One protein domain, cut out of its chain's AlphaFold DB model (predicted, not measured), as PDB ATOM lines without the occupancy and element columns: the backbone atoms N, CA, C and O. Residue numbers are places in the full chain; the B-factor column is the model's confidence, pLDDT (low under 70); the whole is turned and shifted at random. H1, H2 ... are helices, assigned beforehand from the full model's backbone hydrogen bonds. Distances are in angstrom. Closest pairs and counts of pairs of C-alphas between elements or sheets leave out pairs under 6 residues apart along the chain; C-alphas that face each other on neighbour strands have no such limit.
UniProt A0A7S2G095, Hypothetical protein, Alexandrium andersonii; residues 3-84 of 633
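AT A GLANCE: This is residues 3 to 84 of the 633 residues of the protein "Hypothetical protein" of Alexandrium andersonii (UniProt A0A7S2G095). A small cluster of helices has H4 in its middle, H3 folded against it as a helical hairpin and H6 crossing it, while the long H1 reaches away, its residues 3 to 8 sticking out. The printed part has 82 residues with six named helices, H1 to H6, and no named strand: all helix. It is compact, radius of gyration of the C-alphas 12.6 A, spanning 45 by 22 by 20 A.

HOW THE PARTS SIT: Start at H1, residues 3 to 20, which touches H6, residues 72 to 82, with residues 16 to 20 alone; closest C-alphas Ile 20 and Lys 74, 6.7 A. H2, residues 22 to 25, is near H3, residues 32 to 42. H4, residues 50 to 62, touches H3 at a shallow tilt of 24 degrees, opposite ways; closest C-alphas Ile 41 and Tyr 56, 6.1 A. H4 touches H6 at a steep tilt of 57 degrees; closest C-alphas Met 58 and Ala 82, 4.5 A. H5, residues 64 to 67, only just touches H3, with 3 pairs of C-alphas within 8 A. Every O i to N i+4 pair is within hydrogen-bond range in H3 and H4, 12 of 14 in H1, 5 of 7 in H6; H2 and H5 are too short.

IN THESE COORDINATES: Find C-alpha 3 at (160.669, 216.021, 150.143); H1 runs 25.3 A, with a kink of 27 degrees near residue 14. H4 runs 18.2 A; H6 ends at C-alpha 82, (145.639, 206.121, 136.808).

THE WHOLE: The farthest C-alphas, Asp 3 and Ala 32, are 45.3 A apart. The printed part has no cut and no long link, and no printed residue is under 70 in pLDDT.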
ATOM      1  N   ASP A   3     160.736 217.068 149.114       76.88
ATOM      2  CA  ASP A   3     160.669 216.021 150.143       76.88
ATOM      3  C   ASP A   3     159.292 215.939 150.803       76.88
ATOM      4  O   ASP A   3     158.756 214.851 150.989       76.88
ATOM      5  N   LEU A   4     158.666 217.087 151.088       80.06
ATOM      6  CA  LEU A   4     157.287 217.115 151.578       80.06
ATOM      7  C   LEU A   4     156.321 216.556 150.529       80.06
ATOM      8  O   LEU A   4     155.431 215.793 150.877       80.06
ATOM      9  N   ALA A   5     156.496 216.904 149.250       81.69
ATOM     10  CA  ALA A   5     155.671 216.353 148.180       81.69
ATOM     11  C   ALA A   5     155.839 214.828 148.070       81.69
ATOM     12  O   ALA A   5     154.845 214.118 147.930       81.69
ATOM     13  N   ALA A   6     157.067 214.317 148.201       83.38
ATOM     14  CA  ALA A   6     157.351 212.886 148.229       83.38
ATOM     15  C   ALA A   6     156.726 212.200 149.455       83.38
ATOM     16  O   ALA A   6     156.091 211.159 149.308       83.38
ATOM     17  N   ALA A   7     156.835 212.803 150.641       84.38
ATOM     18  CA  ALA A   7     156.235 212.293 151.873       84.38
ATOM     19  C   ALA A   7     154.700 212.281 151.803       84.38
ATOM     20  O   ALA A   7     154.072 211.276 152.134       84.38
ATOM     21  N   LEU A   8     154.091 213.366 151.311       84.44
ATOM     22  CA  LEU A   8     152.648 213.453 151.082       84.44
ATOM     23  C   LEU A   8     152.194 212.420 150.053       84.44
ATOM     24  O   LEU A   8     151.177 211.771 150.272       84.44
ATOM     25  N   LYS A   9     152.942 212.232 148.957       85.19
ATOM     26  CA  LYS A   9     152.638 211.211 147.949       85.19
ATOM     27  C   LYS A   9     152.702 209.812 148.548       85.19
ATOM     28  O   LYS A   9     151.768 209.049 148.354       85.19
ATOM     29  N   LEU A  10     153.754 209.497 149.301       86.94
ATOM     30  CA  LEU A  10     153.917 208.197 149.949       86.94
ATOM     31  C   LEU A  10     152.752 207.902 150.901       86.94
ATOM     32  O   LEU A  10     152.102 206.867 150.780       86.94
ATOM     33  N   PHE A  11     152.440 208.846 151.793       85.81
ATOM     34  CA  PHE A  11     151.326 208.713 152.731       85.81
ATOM     35  C   PHE A  11     149.980 208.559 152.009       85.81
ATOM     36  O   PHE A  11     149.172 207.695 152.353       85.81
ATOM     37  N   ASN A  12     149.742 209.386 150.986       86.81
ATOM     38  CA  ASN A  12     148.521 209.348 150.191       86.81
ATOM     39  C   ASN A  12     148.365 208.009 149.465       86.81
ATOM     40  O   ASN A  12     147.286 207.424 149.497       86.81
ATOM     41  N   ASP A  13     149.440 207.513 148.856       87.31
ATOM     42  CA  ASP A  13     149.450 206.252 148.125       87.31
ATOM     43  C   ASP A  13     149.125 205.085 149.049       87.31
ATOM     44  O   ASP A  13     148.253 204.282 148.726       87.31
ATOM     45  N   GLU A  14     149.756 205.017 150.222       87.38
ATOM     46  CA  GLU A  14     149.499 203.955 151.193       87.38
ATOM     47  C   GLU A  14     148.059 203.988 151.720       87.38
ATOM     48  O   GLU A  14     147.364 202.965 151.712       87.38
ATOM     49  N   PHE A  15     147.578 205.163 152.131       88.69
ATOM     50  CA  PHE A  15     146.233 205.312 152.682       88.69
ATOM     51  C   PHE A  15     145.148 205.025 151.631       88.69
ATOM     52  O   PHE A  15     144.242 204.211 151.852       88.69
ATOM     53  N   ASN A  16     145.254 205.645 150.453       89.44
ATOM     54  CA  ASN A  16     144.224 205.573 149.421       89.44
ATOM     55  C   ASN A  16     144.268 204.292 148.591       89.44
ATOM     56  O   ASN A  16     143.208 203.844 148.144       89.44
ATOM     57  N   ALA A  17     145.428 203.645 148.427       91.75
ATOM     58  CA  ALA A  17     145.473 202.296 147.855       91.75
ATOM     59  C   ALA A  17     144.569 201.357 148.660       91.75
ATOM     60  O   ALA A  17     143.766 200.612 148.097       91.75
ATOM     61  N   GLY A  18     144.598 201.486 149.990       92.88
ATOM     62  CA  GLY A  18     143.707 200.764 150.884       92.88
ATOM     63  C   GLY A  18     142.219 201.043 150.651       92.88
ATOM     64  O   GLY A  18     141.411 200.148 150.899       92.88
ATOM     65  N   LEU A  19     141.830 202.236 150.183       90.25
ATOM     66  CA  LEU A  19     140.433 202.589 149.884       90.25
ATOM     67  C   LEU A  19     139.926 201.948 148.589       90.25
ATOM     68  O   LEU A  19     138.747 201.575 148.517       90.25
ATOM     69  N   ILE A  20     140.801 201.813 147.589       94.44
ATOM     70  CA  ILE A  20     140.463 201.254 146.272       94.44
ATOM     71  C   ILE A  20     140.898 199.798 146.085       94.44
ATOM     72  O   ILE A  20     140.684 199.228 145.016       94.44
ATOM     73  N   ALA A  21     141.464 199.178 147.123       96.69
ATOM     74  CA  ALA A  21     141.780 197.758 147.136       96.69
ATOM     75  C   ALA A  21     140.550 196.927 146.715       96.69
ATOM     76  O   ALA A  21     139.441 197.232 147.175       96.69
ATOM     77  N   PRO A  22     140.715 195.853 145.920       96.69
ATOM     78  CA  PRO A  22     139.600 195.042 145.425       96.69
ATOM     79  C   PRO A  22     138.593 194.635 146.512       96.69
ATOM     80  O   PRO A  22     137.386 194.831 146.365       96.69
ATOM     81  N   ALA A  23     139.096 194.199 147.673       94.69
ATOM     82  CA  ALA A  23     138.282 193.801 148.823       94.69
ATOM     83  C   ALA A  23     137.445 194.944 149.436       94.69
ATOM     84  O   ALA A  23     136.416 194.700 150.068       94.69
ATOM     85  N   LYS A  24     137.869 196.204 149.265       93.38
ATOM     86  CA  LYS A  24     137.160 197.385 149.776       93.38
ATOM     87  C   LYS A  24     136.331 198.093 148.710       93.38
ATOM     88  O   LYS A  24     135.446 198.865 149.080       93.38
ATOM     89  N   LEU A  25     136.584 197.869 147.417       91.25
ATOM     90  CA  LEU A  25     135.865 198.536 146.326       91.25
ATOM     91  C   LEU A  25     134.371 198.168 146.310       91.25
ATOM     92  O   LEU A  25     133.550 199.044 146.049       91.25
ATOM     93  N   LYS A  26     134.034 196.923 146.692       85.31
ATOM     94  CA  LYS A  26     132.660 196.408 146.883       85.31
ATOM     95  C   LYS A  26     131.697 196.837 145.764       85.31
ATOM     96  O   LYS A  26     130.638 197.405 146.039       85.31
ATOM     97  N   LEU A  27     132.071 196.574 144.509       92.56
ATOM     98  CA  LEU A  27     131.203 196.835 143.359       92.56
ATOM     99  C   LEU A  27     129.922 196.003 143.496       92.56
ATOM    100  O   LEU A  27     129.977 194.787 143.680       92.56
ATOM    101  N   LYS A  28     128.761 196.660 143.462       92.00
ATOM    102  CA  LYS A  28     127.462 195.996 143.619       92.00
ATOM    103  C   LYS A  28     126.859 195.670 142.255       92.00
ATOM    104  O   LYS A  28     126.964 196.466 141.326       92.00
ATOM    105  N   GLY A  29     126.177 194.527 142.171       94.38
ATOM    106  CA  GLY A  29     125.393 194.140 140.995       94.38
ATOM    107  C   GLY A  29     126.232 193.839 139.755       94.38
ATOM    108  O   GLY A  29     125.832 194.231 138.663       94.38
ATOM    109  N   LEU A  30     127.402 193.211 139.916       96.00
ATOM    110  CA  LEU A  30     128.185 192.701 138.788       96.00
ATOM    111  C   LEU A  30     127.488 191.481 138.170       96.00
ATOM    112  O   LEU A  30     127.053 190.590 138.901       96.00
ATOM    113  N   ASP A  31     127.393 191.430 136.845       97.12
ATOM    114  CA  ASP A  31     127.051 190.203 136.129       97.12
ATOM    115  C   ASP A  31     128.257 189.241 136.066       97.12
ATOM    116  O   ASP A  31     129.355 189.542 136.547       97.12
ATOM    117  N   ALA A  32     128.069 188.047 135.497       96.12
ATOM    118  CA  ALA A  32     129.135 187.046 135.414       96.12
ATOM    119  C   ALA A  32     130.333 187.509 134.559       96.12
ATOM    120  O   ALA A  32     131.479 187.195 134.880       96.12
ATOM    121  N   SER A  33     130.085 188.274 133.489       97.31
ATOM    122  CA  SER A  33     131.138 188.802 132.616       97.31
ATOM    123  C   SER A  33     131.943 189.892 133.324       97.31
ATOM    124  O   SER A  33     133.171 189.873 133.308       97.31
ATOM    125  N   GLU A  34     131.260 190.823 133.984       97.38
ATOM    126  CA  GLU A  34     131.870 191.890 134.773       97.38
ATOM    127  C   GLU A  34     132.641 191.347 135.976       97.38
ATOM    128  O   GLU A  34     133.713 191.861 136.282       97.38
ATOM    129  N   THR A  35     132.140 190.290 136.622       97.12
ATOM    130  CA  THR A  35     132.848 189.604 137.714       97.12
ATOM    131  C   THR A  35     134.195 189.075 137.223       97.12
ATOM    132  O   THR A  35     135.223 189.399 137.812       97.12
ATOM    133  N   GLY A  36     134.219 188.365 136.088       97.19
ATOM    134  CA  GLY A  36     135.464 187.861 135.502       97.19
ATOM    135  C   GLY A  36     136.445 188.971 135.102       97.19
ATOM    136  O   GLY A  36     137.644 188.854 135.358       97.19
ATOM    137  N   ARG A  37     135.962 190.085 134.528       98.00
ATOM    138  CA  ARG A  37     136.823 191.245 134.215       98.00
ATOM    139  C   ARG A  37     137.356 191.921 135.476       98.00
ATOM    140  O   ARG A  37     138.535 192.261 135.533       98.00
ATOM    141  N   PHE A  38     136.523 192.081 136.505       97.56
ATOM    142  CA  PHE A  38     136.950 192.665 137.774       97.56
ATOM    143  C   PHE A  38     137.986 191.790 138.483       97.56
ATOM    144  O   PHE A  38     138.938 192.335 139.034       97.56
ATOM    145  N   GLU A  39     137.868 190.462 138.433       97.25
ATOM    146  CA  GLU A  39     138.885 189.535 138.949       97.25
ATOM    147  C   GLU A  39     140.223 189.682 138.209       97.25
ATOM    148  O   GLU A  39     141.269 189.798 138.850       97.25
ATOM    149  N   GLN A  40     140.194 189.766 136.872       97.62
ATOM    150  CA  GLN A  40     141.393 189.995 136.055       97.62
ATOM    151  C   GLN A  40     142.068 191.329 136.387       97.62
ATOM    152  O   GLN A  40     143.280 191.376 136.587       97.62
ATOM    153  N   ILE A  41     141.289 192.410 136.491       98.25
ATOM    154  CA  ILE A  41     141.813 193.727 136.863       98.25
ATOM    155  C   ILE A  41     142.338 193.699 138.302       98.25
ATOM    156  O   ILE A  41     143.428 194.196 138.564       98.25
ATOM    157  N   SER A  42     141.625 193.062 139.232       97.62
ATOM    158  CA  SER A  42     142.026 192.949 140.641       97.62
ATOM    159  C   SER A  42     143.367 192.245 140.828       97.62
ATOM    160  O   SER A  42     144.095 192.591 141.754       97.62
ATOM    161  N   ALA A  43     143.735 191.316 139.941       97.12
ATOM    162  CA  ALA A  43     145.049 190.671 139.956       97.12
ATOM    163  C   ALA A  43     146.216 191.645 139.680       97.12
ATOM    164  O   ALA A  43     147.360 191.342 140.017       97.12
ATOM    165  N   LEU A  44     145.945 192.824 139.106       97.25
ATOM    166  CA  LEU A  44     146.935 193.889 138.918       97.25
ATOM    167  C   LEU A  44     147.219 194.665 140.212       97.25
ATOM    168  O   LEU A  44     148.229 195.361 140.297       97.25
ATOM    169  N   TYR A  45     146.345 194.575 141.220       97.31
ATOM    170  CA  TYR A  45     146.511 195.305 142.471       97.31
ATOM    171  C   TYR A  45     147.591 194.655 143.345       97.31
ATOM    172  O   TYR A  45     147.424 193.542 143.843       97.31
ATOM    173  N   HIS A  46     148.676 195.390 143.600       95.25
ATOM    174  CA  HIS A  46     149.737 194.972 144.511       95.25
ATOM    175  C   HIS A  46     149.980 196.051 145.578       95.25
ATOM    176  O   HIS A  46     150.438 197.146 145.233       95.25
ATOM    177  N   PRO A  47     149.722 195.771 146.872       90.81
ATOM    178  CA  PRO A  47     150.019 196.704 147.956       90.81
ATOM    179  C   PRO A  47     151.482 197.169 147.915       90.81
ATOM    180  O   PRO A  47     152.379 196.363 147.667       90.81
ATOM    181  N   GLY A  48     151.721 198.464 148.127       87.69
ATOM    182  CA  GLY A  48     153.068 199.048 148.164       87.69
ATOM    183  C   GLY A  48     153.761 199.236 146.807       87.69
ATOM    184  O   GLY A  48     154.868 199.763 146.771       87.69
ATOM    185  N   SER A  49     153.144 198.852 145.681       93.31
ATOM    186  CA  SER A  49     153.715 199.077 144.346       93.31
ATOM    187  C   SER A  49     152.954 200.165 143.590       93.31
ATOM    188  O   SER A  49     151.890 199.915 143.025       93.31
ATOM    189  N   ALA A  50     153.521 201.374 143.527       90.12
ATOM    190  CA  ALA A  50     152.915 202.509 142.823       90.12
ATOM    191  C   ALA A  50     152.698 202.235 141.321       90.12
ATOM    192  O   ALA A  50     151.672 202.617 140.758       90.12
ATOM    193  N   ALA A  51     153.630 201.522 140.675       93.88
ATOM    194  CA  ALA A  51     153.502 201.135 139.268       93.88
ATOM    195  C   ALA A  51     152.301 200.203 139.046       93.88
ATOM    196  O   ALA A  51     151.473 200.456 138.173       93.88
ATOM    197  N   LYS A  52     152.151 199.178 139.895       96.31
ATOM    198  CA  LYS A  52     151.018 198.247 139.827       96.31
ATOM    199  C   LYS A  52     149.696 198.898 140.208       96.31
ATOM    200  O   LYS A  52     148.682 198.634 139.572       96.31
ATOM    201  N   LEU A  53     149.706 199.815 141.171       94.75
ATOM    202  CA  LEU A  53     148.528 200.602 141.526       94.75
ATOM    203  C   LEU A  53     148.047 201.474 140.357       94.75
ATOM    204  O   LEU A  53     146.840 201.570 140.125       94.75
ATOM    205  N   LYS A  54     148.974 202.064 139.593       96.06
ATOM    206  CA  LYS A  54     148.665 202.806 138.366       96.06
ATOM    207  C   LYS A  54     148.095 201.897 137.277       96.06
ATOM    208  O   LYS A  54     147.076 202.250 136.694       96.06
ATOM    209  N   GLU A  55     148.705 200.734 137.030       97.56
ATOM    210  CA  GLU A  55     148.198 199.731 136.075       97.56
ATOM    211  C   GLU A  55     146.771 199.285 136.432       97.56
ATOM    212  O   GLU A  55     145.875 199.362 135.594       97.56
ATOM    213  N   TYR A  56     146.542 198.905 137.693       98.06
ATOM    214  CA  TYR A  56     145.228 198.542 138.231       98.06
ATOM    215  C   TYR A  56     144.197 199.660 138.042       98.06
ATOM    216  O   TYR A  56     143.101 199.429 137.532       98.06
ATOM    217  N   SER A  57     144.557 200.888 138.421       97.69
ATOM    218  CA  SER A  57     143.647 202.034 138.354       97.69
ATOM    219  C   SER A  57     143.334 202.440 136.915       97.69
ATOM    220  O   SER A  57     142.203 202.814 136.622       97.69
ATOM    221  N   MET A  58     144.308 202.335 136.006       98.25
ATOM    222  CA  MET A  58     144.108 202.579 134.576       98.25
ATOM    223  C   MET A  58     143.196 201.520 133.954       98.25
ATOM    224  O   MET A  58     142.289 201.868 133.203       98.25
ATOM    225  N   ALA A  59     143.392 200.245 134.298       98.19
ATOM    226  CA  ALA A  59     142.552 199.159 133.809       98.19
ATOM    227  C   ALA A  59     141.101 199.296 134.300       98.19
ATOM    228  O   ALA A  59     140.176 199.135 133.506       98.19
ATOM    229  N   LEU A  60     140.895 199.679 135.569       98.00
ATOM    230  CA  LEU A  60     139.568 200.060 136.060       98.00
ATOM    231  C   LEU A  60     139.006 201.230 135.251       98.00
ATOM    232  O   LEU A  60     137.911 201.108 134.725       98.00
ATOM    233  N   LEU A  61     139.755 202.329 135.107       97.81
ATOM    234  CA  LEU A  61     139.301 203.540 134.418       97.81
ATOM    235  C   LEU A  61     138.863 203.290 132.962       97.81
ATOM    236  O   LEU A  61     137.955 203.969 132.485       97.81
ATOM    237  N   GLN A  62     139.497 202.339 132.273       98.06
ATOM    238  CA  GLN A  62     139.188 201.961 130.890       98.06
ATOM    239  C   GLN A  62     137.952 201.052 130.759       98.06
ATOM    240  O   GLN A  62     137.336 201.026 129.694       98.06
ATOM    241  N   ASP A  63     137.554 200.333 131.814       98.06
ATOM    242  CA  ASP A  63     136.322 199.539 131.820       98.06
ATOM    243  C   ASP A  63     135.135 200.403 132.277       98.06
ATOM    244  O   ASP A  63     134.826 200.520 133.466       98.06
ATOM    245  N   GLU A  64     134.438 201.020 131.316       97.19
ATOM    246  CA  GLU A  64     133.281 201.877 131.607       97.19
ATOM    247  C   GLU A  64     132.182 201.170 132.416       97.19
ATOM    248  O   GLU A  64     131.511 201.809 133.233       97.19
ATOM    249  N   GLY A  65     131.978 199.866 132.188       97.25
ATOM    250  CA  GLY A  65     130.950 199.080 132.869       97.25
ATOM    251  C   GLY A  65     131.235 198.968 134.364       97.25
ATOM    252  O   GLY A  65     130.365 199.261 135.190       97.25
ATOM    253  N   LEU A  66     132.482 198.640 134.713       97.44
ATOM    254  CA  LEU A  66     132.936 198.587 136.101       97.44
ATOM    255  C   LEU A  66     133.003 199.984 136.733       97.44
ATOM    256  O   LEU A  66     132.544 200.157 137.863       97.44
ATOM    257  N   MET A  67     133.489 201.001 136.011       97.50
ATOM    258  CA  MET A  67     133.601 202.368 136.542       97.50
ATOM    259  C   MET A  67     132.262 202.988 136.921       97.50
ATOM    260  O   MET A  67     132.187 203.681 137.934       97.50
ATOM    261  N   ARG A  68     131.185 202.715 136.173       96.56
ATOM    262  CA  ARG A  68     129.830 203.181 136.535       96.56
ATOM    263  C   ARG A  68     129.330 202.593 137.860       96.56
ATOM    264  O   ARG A  68     128.418 203.156 138.460       96.56
ATOM    265  N   LYS A  69     129.917 201.482 138.316       96.69
ATOM    266  CA  LYS A  69     129.573 200.796 139.572       96.69
ATOM    267  C   LYS A  69     130.508 201.154 140.727       96.69
ATOM    268  O   LYS A  69     130.251 200.749 141.863       96.69
ATOM    269  N   VAL A  70     131.574 201.915 140.469       95.62
ATOM    270  CA  VAL A  70     132.468 202.431 141.511       95.62
ATOM    271  C   VAL A  70     131.728 203.499 142.330       95.62
ATOM    272  O   VAL A  70     131.148 204.420 141.752       95.62
ATOM    273  N   PRO A  71     131.765 203.444 143.676       91.12
ATOM    274  CA  PRO A  71     131.229 204.513 144.514       91.12
ATOM    275  C   PRO A  71     131.843 205.873 144.159       91.12
ATOM    276  O   PRO A  71     133.064 205.990 144.082       91.12
ATOM    277  N   GLY A  72     131.019 206.913 143.997       88.31
ATOM    278  CA  GLY A  72     131.456 208.216 143.472       88.31
ATOM    279  C   GLY A  72     132.690 208.810 144.165       88.31
ATOM    280  O   GLY A  72     133.594 209.288 143.487       88.31
ATOM    281  N   PHE A  73     132.789 208.693 145.494       85.12
ATOM    282  CA  PHE A  73     133.934 209.202 146.263       85.12
ATOM    283  C   PHE A  73     135.260 208.462 145.998       85.12
ATOM    284  O   PHE A  73     136.311 208.970 146.357       85.12
ATOM    285  N   LYS A  74     135.230 207.270 145.386       92.19
ATOM    286  CA  LYS A  74     136.429 206.507 144.990       92.19
ATOM    287  C   LYS A  74     136.844 206.768 143.544       92.19
ATOM    288  O   LYS A  74     137.954 206.416 143.153       92.19
ATOM    289  N   VAL A  75     135.960 207.361 142.737       94.50
ATOM    290  CA  VAL A  75     136.225 207.637 141.318       94.50
ATOM    291  C   VAL A  75     137.360 208.648 141.166       94.50
ATOM    292  O   VAL A  75     138.215 208.458 140.301       94.50
ATOM    293  N   SER A  76     137.397 209.694 142.001       92.50
ATOM    294  CA  SER A  76     138.501 210.668 142.023       92.50
ATOM    295  C   SER A  76     139.832 209.984 142.317       92.50
ATOM    296  O   SER A  76     140.796 210.189 141.586       92.50
ATOM    297  N   THR A  77     139.847 209.087 143.303       93.56
ATOM    298  CA  THR A  77     141.040 208.355 143.730       93.56
ATOM    299  C   THR A  77     141.576 207.436 142.632       93.56
ATOM    300  O   THR A  77     142.767 207.465 142.329       93.56
ATOM    301  N   ILE A  78     140.702 206.663 141.973       96.25
ATOM    302  CA  ILE A  78     141.091 205.808 140.836       96.25
ATOM    303  C   ILE A  78     141.662 206.658 139.697       96.25
ATOM    304  O   ILE A  78     142.716 206.333 139.155       96.25
ATOM    305  N   LYS A  79     141.000 207.769 139.345       96.81
ATOM    306  CA  LYS A  79     141.492 208.677 138.301       96.81
ATOM    307  C   LYS A  79     142.862 209.246 138.662       96.81
ATOM    308  O   LYS A  79     143.759 209.212 137.826       96.81
ATOM    309  N   ALA A  80     143.038 209.723 139.893       93.88
ATOM    310  CA  ALA A  80     144.311 210.259 140.356       93.88
ATOM    311  C   ALA A  80     145.433 209.225 140.193       93.88
ATOM    312  O   ALA A  80     146.431 209.519 139.537       93.88
ATOM    313  N   PHE A  81     145.242 207.991 140.670       95.44
ATOM    314  CA  PHE A  81     146.247 206.936 140.523       95.44
ATOM    315  C   PHE A  81     146.514 206.536 139.073       95.44
ATOM    316  O   PHE A  81     147.677 206.360 138.705       95.44
ATOM    317  N   ALA A  82     145.482 206.441 138.228       96.69
ATOM    318  CA  ALA A  82     145.639 206.121 136.808       96.69
ATOM    319  C   ALA A  82     146.562 207.129 136.093       96.69
ATOM    320  O   ALA A  82     147.403 206.747 135.277       96.69
ATOM    321  N   TYR A  83     146.471 208.411 136.456       95.75
ATOM    322  CA  TYR A  83     147.316 209.471 135.904       95.75
ATOM    323  C   TYR A  83     148.606 209.730 136.701       95.75
ATOM    324  O   TYR A  83     149.386 210.604 136.331       95.75
ATOM    325  N   GLY A  84     148.888 208.948 137.749       90.06
ATOM    326  CA  GLY A  84     150.083 209.099 138.591       90.06
ATOM    327  C   GLY A  84     150.026 210.259 139.593       90.06
ATOM    328  O   GLY A  84     151.050 210.603 140.180       90.06
TER     329      GLY A  84